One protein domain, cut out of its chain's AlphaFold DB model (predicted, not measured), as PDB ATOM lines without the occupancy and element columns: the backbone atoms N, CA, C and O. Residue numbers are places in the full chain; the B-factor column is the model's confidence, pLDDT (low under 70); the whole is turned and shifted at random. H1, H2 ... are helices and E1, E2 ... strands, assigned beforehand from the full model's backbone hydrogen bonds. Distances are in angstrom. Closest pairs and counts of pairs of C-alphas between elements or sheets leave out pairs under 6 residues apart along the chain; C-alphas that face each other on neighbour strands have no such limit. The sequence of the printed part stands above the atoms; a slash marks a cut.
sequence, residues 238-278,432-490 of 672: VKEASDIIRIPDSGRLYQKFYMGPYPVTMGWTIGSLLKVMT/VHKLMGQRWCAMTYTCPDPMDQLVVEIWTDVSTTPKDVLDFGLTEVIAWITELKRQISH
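Overview. This is residues 238 to 278 and 432 to 490 of the 672 residues of the protein "DNA-directed RNA polymerase" of Theileria orientalis (UniProt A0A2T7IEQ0). Two long antiparallel strands, E2 and E4, form a narrow, strongly twisted sheet with short E1 and E3 at its edges; H1 lies along one face, and the long H2 begins on that same face and slants away from it, its residues 478 to 489 sticking out free. The loop of residues 436 to 450 lengthens the sheet's axis at one end. The printed part has 100 residues, in the order E1, E2, H1, E3, E4, H2, of mixed class; the sheet's order is E1, E2, E4, E3, all antiparallel. It is loose, with a radius of gyration of the C-alphas of 17.3 A, and flat, spanning 54 by 49 by 16 A.

Along the chain. E2, residues 253 to 263, is 30.4 A long, and E4, residues 451 to 460, 29.1 A. E1 is residues 238 to 240, from C-alpha 238 at (-6.432, -12.720, 13.925), and E3 residues 432 to 435. H1, residues 266 to 278, is 18.0 A long; H2, residues 466 to 489, is 35.0 A and ends at C-alpha 489 (20.896, -6.615, 26.800).

Arrangement. N 257 and O 456 of E2 and E4 are within hydrogen-bond range at 2.8 A. So are N 239 and O 258 in the hairpin E1 and E2, 2.8 A, and N 435 and O 451 in the hairpin E3 and E4, 2.7 A. H1 is over E4, at a height over the sheet of 9.4 A, and runs along the strands, at 11 degrees to E4 on the local plane. H2 stands up from the sheet, its line rising 44 degrees. H1 and H2 touch, about perpendicular at 75 degrees, through residues 273 to 278 and 469 to 477 alone; their closest C-alphas, Thr 278 and Gly 473, are 4.8 A apart. In both helices every O i to N i+4 pair is within hydrogen-bond range.

Size, cuts and confidence. The C-alphas farthest apart, Met 443 and Ser 463, are 54.2 A apart. Residues 279 to 431 are not printed, with 17.9 A between C-alphas 278 and 432. The links E1 to E2 and E3 to E4 are long. Confidence is under 70 at residues 437 to 439, 441, 443 and 448.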
ATOM      1  N   VAL A 238      -5.755 -11.554  13.362       90.06
ATOM      2  CA  VAL A 238      -6.432 -12.720  13.925       90.06
ATOM      3  C   VAL A 238      -7.921 -12.534  13.673       90.06
ATOM      4  O   VAL A 238      -8.494 -11.509  14.035       90.06
ATOM      5  N   LYS A 239      -8.537 -13.502  13.002       91.62
ATOM      6  CA  LYS A 239      -9.974 -13.547  12.744       91.62
ATOM      7  C   LYS A 239     -10.553 -14.781  13.419       91.62
ATOM      8  O   LYS A 239     -10.084 -15.895  13.194       91.62
ATOM      9  N   GLU A 240     -11.604 -14.578  14.200       93.38
ATOM     10  CA  GLU A 240     -12.442 -15.659  14.713       93.38
ATOM     11  C   GLU A 240     -13.215 -16.252  13.525       93.38
ATOM     12  O   GLU A 240     -13.958 -15.556  12.831       93.38
ATOM     13  N   ALA A 241     -12.924 -17.511  13.196       88.44
ATOM     14  CA  ALA A 241     -13.497 -18.196  12.039       88.44
ATOM     15  C   ALA A 241     -14.860 -18.811  12.360       88.44
ATOM     16  O   ALA A 241     -15.709 -18.916  11.477       88.44
ATOM     17  N   SER A 242     -15.032 -19.238  13.608       89.88
ATOM     18  CA  SER A 242     -16.270 -19.780  14.145       89.88
ATOM     19  C   SER A 242     -16.608 -19.092  15.461       89.88
ATOM     20  O   SER A 242     -15.712 -18.688  16.211       89.88
ATOM     21  N   ASP A 243     -17.898 -19.053  15.772       92.25
ATOM     22  CA  ASP A 243     -18.358 -18.785  17.128       92.25
ATOM     23  C   ASP A 243     -17.959 -19.940  18.063       92.25
ATOM     24  O   ASP A 243     -17.460 -20.988  17.625       92.25
ATOM     25  N   ILE A 244     -18.161 -19.743  19.366       93.50
ATOM     26  CA  ILE A 244     -17.923 -20.780  20.370       93.50
ATOM     27  C   ILE A 244     -18.998 -21.857  20.211       93.50
ATOM     28  O   ILE A 244     -20.181 -21.620  20.457       93.50
ATOM     29  N   ILE A 245     -18.580 -23.058  19.821       94.12
ATOM     30  CA  ILE A 245     -19.462 -24.212  19.653       94.12
ATOM     31  C   ILE A 245     -19.329 -25.101  20.888       94.12
ATOM     32  O   ILE A 245     -18.232 -25.551  21.216       94.12
ATOM     33  N   ARG A 246     -20.446 -25.391  21.561       92.44
ATOM     34  CA  ARG A 246     -20.498 -26.400  22.628       92.44
ATOM     35  C   ARG A 246     -20.816 -27.760  22.014       92.44
ATOM     36  O   ARG A 246     -21.850 -27.922  21.371       92.44
ATOM     37  N   ILE A 247     -19.928 -28.732  22.198       91.75
ATOM     38  CA  ILE A 247     -20.094 -30.085  21.660       91.75
ATOM     39  C   ILE A 247     -21.176 -30.812  22.480       91.75
ATOM     40  O   ILE A 247     -20.993 -30.926  23.694       91.75
ATOM     41  N   PRO A 248     -22.259 -31.330  21.862       82.88
ATOM     42  CA  PRO A 248     -23.396 -31.908  22.588       82.88
ATOM     43  C   PRO A 248     -23.023 -33.066  23.519       82.88
ATOM     44  O   PRO A 248     -23.478 -33.098  24.655       82.88
ATOM     45  N   ASP A 249     -22.148 -33.970  23.069       81.50
ATOM     46  CA  ASP A 249     -21.854 -35.207  23.807       81.50
ATOM     47  C   ASP A 249     -20.880 -35.001  24.972       81.50
ATOM     48  O   ASP A 249     -20.981 -35.649  26.007       81.50
ATOM     49  N   SER A 250     -19.903 -34.107  24.801       80.12
ATOM     50  CA  SER A 250     -18.815 -33.913  25.773       80.12
ATOM     51  C   SER A 250     -18.945 -32.633  26.592       80.12
ATOM     52  O   SER A 250     -18.179 -32.426  27.528       80.12
ATOM     53  N   GLY A 251     -19.845 -31.726  26.204       84.19
ATOM     54  CA  GLY A 251     -19.971 -30.393  26.789       84.19
ATOM     55  C   GLY A 251     -18.778 -29.464  26.531       84.19
ATOM     56  O   GLY A 251     -18.849 -28.303  26.927       84.19
ATOM     57  N   ARG A 252     -17.712 -29.937  25.871       91.25
ATOM     58  CA  ARG A 252     -16.489 -29.180  25.567       91.25
ATOM     59  C   ARG A 252     -16.764 -28.015  24.626       91.25
ATOM     60  O   ARG A 252     -17.670 -28.076  23.794       91.25
ATOM     61  N   LEU A 253     -15.942 -26.979  24.733       95.00
ATOM     62  CA  LEU A 253     -15.992 -25.810  23.865       95.00
ATOM     63  C   LEU A 253     -15.019 -25.992  22.703       95.00
ATOM     64  O   LEU A 253     -13.902 -26.474  22.878       95.00
ATOM     65  N   TYR A 254     -15.446 -25.595  21.514       95.75
ATOM     66  CA  TYR A 254     -14.653 -25.613  20.297       95.75
ATOM     67  C   TYR A 254     -14.688 -24.240  19.635       95.75
ATOM     68  O   TYR A 254     -15.755 -23.634  19.507       95.75
ATOM     69  N   GLN A 255     -13.527 -23.768  19.183       96.69
ATOM     70  CA  GLN A 255     -13.435 -22.564  18.365       96.69
ATOM     71  C   GLN A 255     -12.285 -22.661  17.362       96.69
ATOM     72  O   GLN A 255     -11.237 -23.257  17.632       96.69
ATOM     73  N   LYS A 256     -12.488 -22.045  16.197       96.25
ATOM     74  CA  LYS A 256     -11.525 -21.978  15.102       96.25
ATOM     75  C   LYS A 256     -11.064 -20.542  14.868       96.25
ATOM     76  O   LYS A 256     -11.875 -19.619  14.800       96.25
ATOM     77  N   PHE A 257      -9.762 -20.369  14.665       96.56
ATOM     78  CA  PHE A 257      -9.109 -19.086  14.435       96.56
ATOM     79  C   PHE A 257      -8.301 -19.108  13.141       96.56
ATOM     80  O   PHE A 257      -7.649 -20.096  12.800       96.56
ATOM     81  N   TYR A 258      -8.319 -17.978  12.444       94.88
ATOM     82  CA  TYR A 258      -7.485 -17.698  11.287       94.88
ATOM     83  C   TYR A 258      -6.480 -16.609  11.637       94.88
ATOM     84  O   TYR A 258      -6.869 -15.504  12.004       94.88
ATOM     85  N   MET A 259      -5.195 -16.906  11.493       93.12
ATOM     86  CA  MET A 259      -4.099 -15.987  11.788       93.12
ATOM     87  C   MET A 259      -3.227 -15.805  10.553       93.12
ATOM     88  O   MET A 259      -2.861 -16.776   9.892       93.12
ATOM     89  N   GLY A 260      -2.888 -14.563  10.238       87.44
ATOM     90  CA  GLY A 260      -2.025 -14.236   9.106       87.44
ATOM     91  C   GLY A 260      -2.494 -12.983   8.369       87.44
ATOM     92  O   GLY A 260      -3.387 -12.283   8.850       87.44
ATOM     93  N   PRO A 261      -1.907 -12.675   7.206       87.50
ATOM     94  CA  PRO A 261      -0.855 -13.426   6.522       87.50
ATOM     95  C   PRO A 261       0.490 -13.380   7.264       87.50
ATOM     96  O   PRO A 261       0.829 -12.381   7.905       87.50
ATOM     97  N   TYR A 262       1.241 -14.471   7.163       85.62
ATOM     98  CA  TYR A 262       2.617 -14.623   7.630       85.62
ATOM     99  C   TYR A 262       3.556 -14.867   6.443       85.62
ATOM    100  O   TYR A 262       3.110 -15.389   5.422       85.62
ATOM    101  N   PRO A 263       4.858 -14.563   6.562       82.62
ATOM    102  CA  PRO A 263       5.851 -15.063   5.615       82.62
ATOM    103  C   PRO A 263       5.830 -16.595   5.540       82.62
ATOM    104  O   PRO A 263       5.492 -17.262   6.522       82.62
ATOM    105  N   VAL A 264       6.233 -17.156   4.396       82.44
ATOM    106  CA  VAL A 264       6.358 -18.613   4.223       82.44
ATOM    107  C   VAL A 264       7.194 -19.201   5.356       82.44
ATOM    108  O   VAL A 264       8.187 -18.601   5.760       82.44
ATOM    109  N   THR A 265       6.807 -20.380   5.848       82.81
ATOM    110  CA  THR A 265       7.402 -21.135   6.974       82.81
ATOM    111  C   THR A 265       7.073 -20.589   8.362       82.81
ATOM    112  O   THR A 265       6.938 -21.374   9.302       82.81
ATOM    113  N   MET A 266       6.821 -19.285   8.499       86.12
ATOM    114  CA  MET A 266       6.521 -18.664   9.793       86.12
ATOM    115  C   MET A 266       5.219 -19.203  10.410       86.12
ATOM    116  O   MET A 266       5.122 -19.329  11.631       86.12
ATOM    117  N   GLY A 267       4.237 -19.592   9.585       89.62
ATOM    118  CA  GLY A 267       3.001 -20.220  10.062       89.62
ATOM    119  C   GLY A 267       3.249 -21.512  10.852       89.62
ATOM    120  O   GLY A 267       2.619 -21.727  11.887       89.62
ATOM    121  N   TRP A 268       4.205 -22.341  10.416       91.38
ATOM    122  CA  TRP A 268       4.584 -23.567  11.127       91.38
ATOM    123  C   TRP A 268       5.331 -23.273  12.424       91.38
ATOM    124  O   TRP A 268       5.043 -23.907  13.440       91.38
ATOM    125  N   THR A 269       6.240 -22.300  12.405       92.69
ATOM    126  CA  THR A 269       7.014 -21.892  13.584       92.69
ATOM    127  C   THR A 269       6.104 -21.344  14.682       92.69
ATOM    128  O   THR A 269       6.109 -21.858  15.800       92.69
ATOM    129  N   ILE A 270       5.258 -20.359  14.351       91.81
ATOM    130  CA  ILE A 270       4.306 -19.759  15.297       91.81
ATOM    131  C   ILE A 270       3.289 -20.799  15.767       91.81
ATOM    132  O   ILE A 270       3.014 -20.893  16.960       91.81
ATOM    133  N   GLY A 271       2.749 -21.607  14.850       93.75
ATOM    134  CA  GLY A 271       1.779 -22.642  15.196       93.75
ATOM    135  C   GLY A 271       2.351 -23.657  16.183       93.75
ATOM    136  O   GLY A 271       1.737 -23.920  17.218       93.75
ATOM    137  N   SER A 272       3.535 -24.201  15.894       93.00
ATOM    138  CA  SER A 272       4.188 -25.199  16.752       93.00
ATOM    139  C   SER A 272       4.481 -24.636  18.139       93.00
ATOM    140  O   SER A 272       4.167 -25.285  19.138       93.00
ATOM    141  N   LEU A 273       4.991 -23.403  18.200       93.25
ATOM    142  CA  LEU A 273       5.236 -22.696  19.453       93.25
ATOM    143  C   LEU A 273       3.947 -22.521  20.267       93.25
ATOM    144  O   LEU A 273       3.913 -22.882  21.442       93.25
ATOM    145  N   LEU A 274       2.875 -22.031  19.634       93.31
ATOM    146  CA  LEU A 274       1.580 -21.855  20.289       93.31
ATOM    147  C   LEU A 274       1.068 -23.170  20.860       93.31
ATOM    148  O   LEU A 274       0.767 -23.217  22.046       93.31
ATOM    149  N   LYS A 275       1.046 -24.248  20.064       92.56
ATOM    150  CA  LYS A 275       0.557 -25.564  20.504       92.56
ATOM    151  C   LYS A 275       1.287 -26.070  21.746       92.56
ATOM    152  O   LYS A 275       0.632 -26.583  22.655       92.56
ATOM    153  N   VAL A 276       2.614 -25.931  21.791       89.88
ATOM    154  CA  VAL A 276       3.411 -26.338  22.958       89.88
ATOM    155  C   VAL A 276       3.037 -25.497  24.174       89.88
ATOM    156  O   VAL A 276       2.711 -26.064  25.219       89.88
ATOM    157  N   MET A 277       3.019 -24.168  24.042       91.50
ATOM    158  CA  MET A 277       2.744 -23.265  25.164       91.50
ATOM    159  C   MET A 277       1.339 -23.468  25.735       91.50
ATOM    160  O   MET A 277       1.176 -23.652  26.938       91.50
ATOM    161  N   THR A 278       0.321 -23.537  24.884       91.56
ATOM    162  CA  THR A 278      -1.071 -23.693  25.322       91.56
ATOM    163  C   THR A 278      -1.360 -25.069  25.922       91.56
ATOM    164  O   THR A 278      -2.066 -25.153  26.920       91.56
ATOM    165  N   VAL A 432      -1.575 -25.130   8.166       94.94
ATOM    166  CA  VAL A 432      -1.007 -23.972   7.470       94.94
ATOM    167  C   VAL A 432      -1.458 -24.023   6.018       94.94
ATOM    168  O   VAL A 432      -1.213 -25.007   5.321       94.94
ATOM    169  N   HIS A 433      -2.136 -22.972   5.572       92.38
ATOM    170  CA  HIS A 433      -2.594 -22.818   4.197       92.38
ATOM    171  C   HIS A 433      -1.764 -21.752   3.495       92.38
ATOM    172  O   HIS A 433      -1.498 -20.699   4.067       92.38
ATOM    173  N   LYS A 434      -1.393 -22.000   2.239       88.19
ATOM    174  CA  LYS A 434      -0.723 -20.993   1.415       88.19
ATOM    175  C   LYS A 434      -1.758 -20.023   0.852       88.19
ATOM    176  O   LYS A 434      -2.716 -20.440   0.203       88.19
ATOM    177  N   LEU A 435      -1.549 -18.739   1.089       83.19
ATOM    178  CA  LEU A 435      -2.259 -17.631   0.473       83.19
ATOM    179  C   LEU A 435      -1.472 -17.108  -0.726       83.19
ATOM    180  O   LEU A 435      -0.238 -17.063  -0.720       83.19
ATOM    181  N   MET A 436      -2.203 -16.664  -1.748       74.25
ATOM    182  CA  MET A 436      -1.605 -15.872  -2.814       74.25
ATOM    183  C   MET A 436      -1.127 -14.536  -2.237       74.25
ATOM    184  O   MET A 436      -1.853 -13.866  -1.501       74.25
ATOM    185  N   GLY A 437       0.110 -14.180  -2.565       69.44
ATOM    186  CA  GLY A 437       0.680 -12.864  -2.317       69.44
ATOM    187  C   GLY A 437       0.049 -11.778  -3.176       69.44
ATOM    188  O   GLY A 437      -0.927 -11.994  -3.896       69.44
ATOM    189  N   GLN A 438       0.615 -10.576  -3.098       69.62
ATOM    190  CA  GLN A 438       0.100  -9.431  -3.853       69.62
ATOM    191  C   GLN A 438       0.627  -9.408  -5.288       69.62
ATOM    192  O   GLN A 438       0.050  -8.722  -6.134       69.62
ATOM    193  N   ARG A 439       1.729 -10.110  -5.575       66.00
ATOM    194  CA  ARG A 439       2.373 -10.077  -6.886       66.00
ATOM    195  C   ARG A 439       1.970 -11.298  -7.700       66.00
ATOM    196  O   ARG A 439       1.872 -12.415  -7.201       66.00
ATOM    197  N   TRP A 440       1.791 -11.075  -8.994       72.81
ATOM    198  CA  TRP A 440       1.555 -12.124  -9.973       72.81
ATOM    199  C   TRP A 440       2.614 -12.026 -11.061       72.81
ATOM    200  O   TRP A 440       2.754 -10.984 -11.703       72.81
ATOM    201  N   CYS A 441       3.379 -13.095 -11.264       69.31
ATOM    202  CA  CYS A 441       4.308 -13.185 -12.376       69.31
ATOM    203  C   CYS A 441       3.569 -13.758 -13.586       69.31
ATOM    204  O   CYS A 441       3.252 -14.945 -13.626       69.31
ATOM    205  N   ALA A 442       3.307 -12.914 -14.584       73.00
ATOM    206  CA  ALA A 442       2.624 -13.329 -15.809       73.00
ATOM    207  C   ALA A 442       3.431 -14.348 -16.635       73.00
ATOM    208  O   ALA A 442       2.839 -15.144 -17.352       73.00
ATOM    209  N   MET A 443       4.767 -14.349 -16.521       67.75
ATOM    210  CA  MET A 443       5.631 -15.271 -17.269       67.75
ATOM    211  C   MET A 443       5.616 -16.688 -16.694       67.75
ATOM    212  O   MET A 443       5.549 -17.657 -17.442       67.75
ATOM    213  N   THR A 444       5.688 -16.814 -15.369       73.00
ATOM    214  CA  THR A 444       5.706 -18.119 -14.693       73.00
ATOM    215  C   THR A 444       4.313 -18.582 -14.276       73.00
ATOM    216  O   THR A 444       4.177 -19.710 -13.815       73.00
ATOM    217  N   TYR A 445       3.285 -17.734 -14.414       73.94
ATOM    218  CA  TYR A 445       1.934 -17.950 -13.881       73.94
ATOM    219  C   TYR A 445       1.944 -18.341 -12.395       73.94
ATOM    220  O   TYR A 445       1.148 -19.157 -11.930       73.94
ATOM    221  N   THR A 446       2.881 -17.765 -11.641       71.56
ATOM    222  CA  THR A 446       3.036 -18.001 -10.206       71.56
ATOM    223  C   THR A 446       3.071 -16.690  -9.442       71.56
ATOM    224  O   THR A 446       3.453 -15.638  -9.955       71.56
ATOM    225  N   CYS A 447       2.669 -16.760  -8.178       71.00
ATOM    226  CA  CYS A 447       2.876 -15.684  -7.228       71.00
ATOM    227  C   CYS A 447       4.294 -15.819  -6.642       71.00
ATOM    228  O   CYS A 447       4.573 -16.841  -6.011       71.00
ATOM    229  N   PRO A 448       5.202 -14.851  -6.867       69.44
ATOM    230  CA  PRO A 448       6.564 -14.908  -6.340       69.44
ATOM    231  C   PRO A 448       6.646 -14.594  -4.837       69.44
ATOM    232  O   PRO A 448       7.676 -14.852  -4.224       69.44
ATOM    233  N   ASP A 449       5.583 -14.053  -4.236       73.88
ATOM    234  CA  ASP A 449       5.499 -13.680  -2.820       73.88
ATOM    235  C   ASP A 449       4.377 -14.428  -2.068       73.88
ATOM    236  O   ASP A 449       3.528 -13.784  -1.448       73.88
ATOM    237  N   PRO A 450       4.323 -15.775  -2.097       81.00
ATOM    238  CA  PRO A 450       3.291 -16.501  -1.368       81.00
ATOM    239  C   PRO A 450       3.400 -16.219   0.135       81.00
ATOM    240  O   PRO A 450       4.490 -16.047   0.678       81.00
ATOM    241  N   MET A 451       2.255 -16.199   0.806       84.25
ATOM    242  CA  MET A 451       2.157 -16.001   2.252       84.25
ATOM    243  C   MET A 451       1.503 -17.223   2.890       84.25
ATOM    244  O   MET A 451       0.800 -17.972   2.221       84.25
ATOM    245  N   ASP A 452       1.679 -17.408   4.189       88.31
ATOM    246  CA  ASP A 452       1.044 -18.474   4.955       88.31
ATOM    247  C   ASP A 452      -0.103 -17.915   5.814       88.31
ATOM    248  O   ASP A 452      -0.017 -16.835   6.399       88.31
ATOM    249  N   GLN A 453      -1.188 -18.674   5.921       92.06
ATOM    250  CA  GLN A 453      -2.266 -18.477   6.882       92.06
ATOM    251  C   GLN A 453      -2.293 -19.665   7.831       92.06
ATOM    252  O   GLN A 453      -2.454 -20.812   7.414       92.06
ATOM    253  N   LEU A 454      -2.160 -19.382   9.120       95.31
ATOM    254  CA  LEU A 454      -2.275 -20.374  10.170       95.31
ATOM    255  C   LEU A 454      -3.744 -20.512  10.580       95.31
ATOM    256  O   LEU A 454      -4.418 -19.541  10.920       95.31
ATOM    257  N   VAL A 455      -4.233 -21.743  10.553       96.31
ATOM    258  CA  VAL A 455      -5.554 -22.139  11.029       96.31
ATOM    259  C   VAL A 455      -5.359 -22.883  12.339       96.31
ATOM    260  O   VAL A 455      -4.695 -23.922  12.367       96.31
ATOM    261  N   VAL A 456      -5.927 -22.347  13.414       96.31
ATOM    262  CA  VAL A 456      -5.837 -22.922  14.759       96.31
ATOM    263  C   VAL A 456      -7.225 -23.363  15.191       96.31
ATOM    264  O   VAL A 456      -8.153 -22.563  15.249       96.31
ATOM    265  N   GLU A 457      -7.370 -24.643  15.488       96.12
ATOM    266  CA  GLU A 457      -8.588 -25.244  16.022       96.12
ATOM    267  C   GLU A 457      -8.313 -25.669  17.463       96.12
ATOM    268  O   GLU A 457      -7.352 -26.400  17.716       96.12
ATOM    269  N   ILE A 458      -9.118 -25.185  18.409       96.06
ATOM    270  CA  ILE A 458      -8.893 -25.376  19.846       96.06
ATOM    271  C   ILE A 458     -10.134 -26.013  20.469       96.06
ATOM    272  O   ILE A 458     -11.252 -25.544  20.250       96.06
ATOM    273  N   TRP A 459      -9.917 -27.053  21.274       95.38
ATOM    274  CA  TRP A 459     -10.923 -27.673  22.129       95.38
ATOM    275  C   TRP A 459     -10.558 -27.450  23.591       95.38
ATOM    276  O   TRP A 459      -9.476 -27.856  24.038       95.38
ATOM    277  N   THR A 460     -11.474 -26.852  24.340       94.94
ATOM    278  CA  THR A 460     -11.320 -26.600  25.771       94.94
ATOM    279  C   THR A 460     -12.455 -27.220  26.572       94.94
ATOM    280  O   THR A 460     -13.492 -27.620  26.037       94.94
ATOM    281  N   ASP A 461     -12.252 -27.325  27.876       91.94
ATOM    282  CA  ASP A 461     -13.342 -27.565  28.813       91.94
ATOM    283  C   ASP A 461     -14.227 -26.331  28.973       91.94
ATOM    284  O   ASP A 461     -13.899 -25.228  28.542       91.94
ATOM    285  N   VAL A 462     -15.339 -26.511  29.684       91.19
ATOM    286  CA  VAL A 462     -16.261 -25.427  30.053       91.19
ATOM    287  C   VAL A 462     -15.601 -24.395  30.988       91.19
ATOM    288  O   VAL A 462     -16.090 -23.277  31.104       91.19
ATOM    289  N   SER A 463     -14.481 -24.733  31.642       91.25
ATOM    290  CA  SER A 463     -13.790 -23.846  32.590       91.25
ATOM    291  C   SER A 463     -13.073 -22.659  31.946       91.25
ATOM    292  O   SER A 463     -12.848 -21.654  32.621       91.25
ATOM    293  N   THR A 464     -12.672 -22.750  30.675       92.81
ATOM    294  CA  THR A 464     -11.884 -21.709  29.994       92.81
ATOM    295  C   THR A 464     -12.296 -21.617  28.534       92.81
ATOM    296  O   THR A 464     -12.459 -22.641  27.869       92.81
ATOM    297  N   THR A 465     -12.450 -20.401  28.005       93.88
ATOM    298  CA  THR A 465     -12.809 -20.251  26.593       93.88
ATOM    299  C   THR A 465     -11.602 -20.537  25.688       93.88
ATOM    300  O   THR A 465     -10.459 -20.262  26.067       93.88
ATOM    301  N   PRO A 466     -11.815 -21.059  24.466       95.56
ATOM    302  CA  PRO A 466     -10.732 -21.252  23.500       95.56
ATOM    303  C   PRO A 466      -9.938 -19.976  23.193       95.56
ATOM    304  O   PRO A 466      -8.735 -20.039  22.939       95.56
ATOM    305  N   LYS A 467     -10.602 -18.817  23.244       94.19
ATOM    306  CA  LYS A 467      -9.986 -17.503  23.051       94.19
ATOM    307  C   LYS A 467      -9.023 -17.148  24.183       94.19
ATOM    308  O   LYS A 467      -7.902 -16.743  23.893       94.19
ATOM    309  N   ASP A 468      -9.419 -17.370  25.435       93.12
ATOM    310  CA  ASP A 468      -8.557 -17.106  26.597       93.12
ATOM    311  C   ASP A 468      -7.331 -18.031  26.606       93.12
ATOM    312  O   ASP A 468      -6.226 -17.605  26.931       93.12
ATOM    313  N   VAL A 469      -7.494 -19.295  26.188       94.62
ATOM    314  CA  VAL A 469      -6.364 -20.233  26.041       94.62
ATOM    315  C   VAL A 469      -5.362 -19.729  25.006       94.62
ATOM    316  O   VAL A 469      -4.152 -19.803  25.225       94.62
ATOM    317  N   LEU A 470      -5.854 -19.222  23.876       93.88
ATOM    318  CA  LEU A 470      -5.002 -18.676  22.829       93.88
ATOM    319  C   LEU A 470      -4.272 -17.403  23.287       93.88
ATOM    320  O   LEU A 470      -3.077 -17.260  23.027       93.88
ATOM    321  N   ASP A 471      -4.974 -16.511  23.987       93.62
ATOM    322  CA  ASP A 471      -4.411 -15.285  24.558       93.62
ATOM    323  C   ASP A 471      -3.317 -15.581  25.597       93.62
ATOM    324  O   ASP A 471      -2.217 -15.023  25.543       93.62
ATOM    325  N   PHE A 472      -3.562 -16.559  26.474       93.38
ATOM    326  CA  PHE A 472      -2.564 -17.057  27.418       93.38
ATOM    327  C   PHE A 472      -1.313 -17.586  26.700       93.38
ATOM    328  O   PHE A 472      -0.190 -17.242  27.067       93.38
ATOM    329  N   GLY A 473      -1.495 -18.387  25.644       93.44
ATOM    330  CA  GLY A 473      -0.384 -18.920  24.854       93.44
ATOM    331  C   GLY A 473       0.496 -17.824  24.250       93.44
ATOM    332  O   GLY A 473       1.721 -17.921  24.308       93.44
ATOM    333  N   LEU A 474      -0.113 -16.764  23.711       92.81
ATOM    334  CA  LEU A 474       0.612 -15.605  23.178       92.81
ATOM    335  C   LEU A 474       1.337 -14.824  24.280       92.81
ATOM    336  O   LEU A 474       2.492 -14.439  24.096       92.81
ATOM    337  N   THR A 475       0.687 -14.631  25.426       94.31
ATOM    338  CA  THR A 475       1.263 -13.924  26.576       94.31
ATOM    339  C   THR A 475       2.499 -14.640  27.119       94.31
ATOM    340  O   THR A 475       3.528 -14.000  27.333       94.31
ATOM    341  N   GLU A 476       2.453 -15.970  27.254       93.50
ATOM    342  CA  GLU A 476       3.623 -16.764  27.657       93.50
ATOM    343  C   GLU A 476       4.774 -16.619  26.656       93.50
ATOM    344  O   GLU A 476       5.916 -16.401  27.058       93.50
ATOM    345  N   VAL A 477       4.494 -16.696  25.350       93.31
ATOM    346  CA  VAL A 477       5.525 -16.514  24.312       93.31
ATOM    347  C   VAL A 477       6.192 -15.145  24.431       93.31
ATOM    348  O   VAL A 477       7.419 -15.050  24.381       93.31
ATOM    349  N   ILE A 478       5.402 -14.087  24.620       93.12
ATOM    350  CA  ILE A 478       5.920 -12.726  24.787       93.12
ATOM    351  C   ILE A 478       6.776 -12.624  26.051       93.12
ATOM    352  O   ILE A 478       7.848 -12.020  25.993       93.12
ATOM    353  N   ALA A 479       6.349 -13.221  27.166       93.31
ATOM    354  CA  ALA A 479       7.108 -13.215  28.414       93.31
ATOM    355  C   ALA A 479       8.496 -13.852  28.232       93.31
ATOM    356  O   ALA A 479       9.502 -13.238  28.586       93.31
ATOM    357  N   TRP A 480       8.566 -15.020  27.583       92.12
ATOM    358  CA  TRP A 480       9.835 -15.699  27.294       92.12
ATOM    359  C   TRP A 480      10.741 -14.897  26.360       92.12
ATOM    360  O   TRP A 480      11.920 -14.716  26.652       92.12
ATOM    361  N   ILE A 481      10.205 -14.372  25.255       92.62
ATOM    362  CA  ILE A 481      10.993 -13.567  24.308       92.62
ATOM    363  C   ILE A 481      11.493 -12.274  24.970       92.62
ATOM    364  O   ILE A 481      12.606 -11.828  24.694       92.62
ATOM    365  N   THR A 482      10.692 -11.674  25.852       92.19
ATOM    366  CA  THR A 482      11.082 -10.474  26.601       92.19
ATOM    367  C   THR A 482      12.235 -10.768  27.551       92.19
ATOM    368  O   THR A 482      13.179  -9.983  27.607       92.19
ATOM    369  N   GLU A 483      12.194 -11.905  28.245       89.88
ATOM    370  CA  GLU A 483      13.281 -12.328  29.128       89.88
ATOM    371  C   GLU A 483      14.562 -12.623  28.340       89.88
ATOM    372  O   GLU A 483      15.614 -12.091  28.677       89.88
ATOM    373  N   LEU A 484      14.475 -13.343  27.218       90.12
ATOM    374  CA  LEU A 484      15.628 -13.570  26.337       90.12
ATOM    375  C   LEU A 484      16.225 -12.253  25.828       90.12
ATOM    376  O   LEU A 484      17.437 -12.060  25.831       90.12
ATOM    377  N   LYS A 485      15.379 -11.295  25.435       89.25
ATOM    378  CA  LYS A 485      15.838  -9.959  25.037       89.25
ATOM    379  C   LYS A 485      16.530  -9.231  26.194       89.25
ATOM    380  O   LYS A 485      17.532  -8.555  25.964       89.25
ATOM    381  N   ARG A 486      16.006  -9.354  27.418       88.56
ATOM    382  CA  ARG A 486      16.615  -8.783  28.626       88.56
ATOM    383  C   ARG A 486      18.004  -9.378  28.863       88.56
ATOM    384  O   ARG A 486      18.927  -8.601  29.096       88.56
ATOM    385  N   GLN A 487      18.147 -10.695  28.730       85.62
ATOM    386  CA  GLN A 487      19.412 -11.425  28.874       85.62
ATOM    387  C   GLN A 487      20.431 -11.105  27.774       85.62
ATOM    388  O   GLN A 487      21.618 -11.133  28.030       85.62
ATOM    389  N   ILE A 488      20.003 -10.749  26.561       88.25
ATOM    390  CA  ILE A 488      20.936 -10.258  25.528       88.25
ATOM    391  C   ILE A 488      21.418  -8.832  25.849       88.25
ATOM    392  O   ILE A 488      22.520  -8.443  25.481       88.25
ATOM    393  N   SER A 489      20.574  -8.019  26.492       87.12
ATOM    394  CA  SER A 489      20.896  -6.615  26.800       87.12
ATOM    395  C   SER A 489      21.736  -6.403  28.063       87.12
ATOM    396  O   SER A 489      22.323  -5.336  28.210       87.12
ATOM    397  N   HIS A 490      21.763  -7.375  28.971       83.44
ATOM    398  CA  HIS A 490      22.605  -7.374  30.167       83.44
ATOM    399  C   HIS A 490      23.539  -8.571  30.027       83.44
ATOM    400  O   HIS A 490      23.008  -9.658  29.853       83.44
TER     401      HIS A 490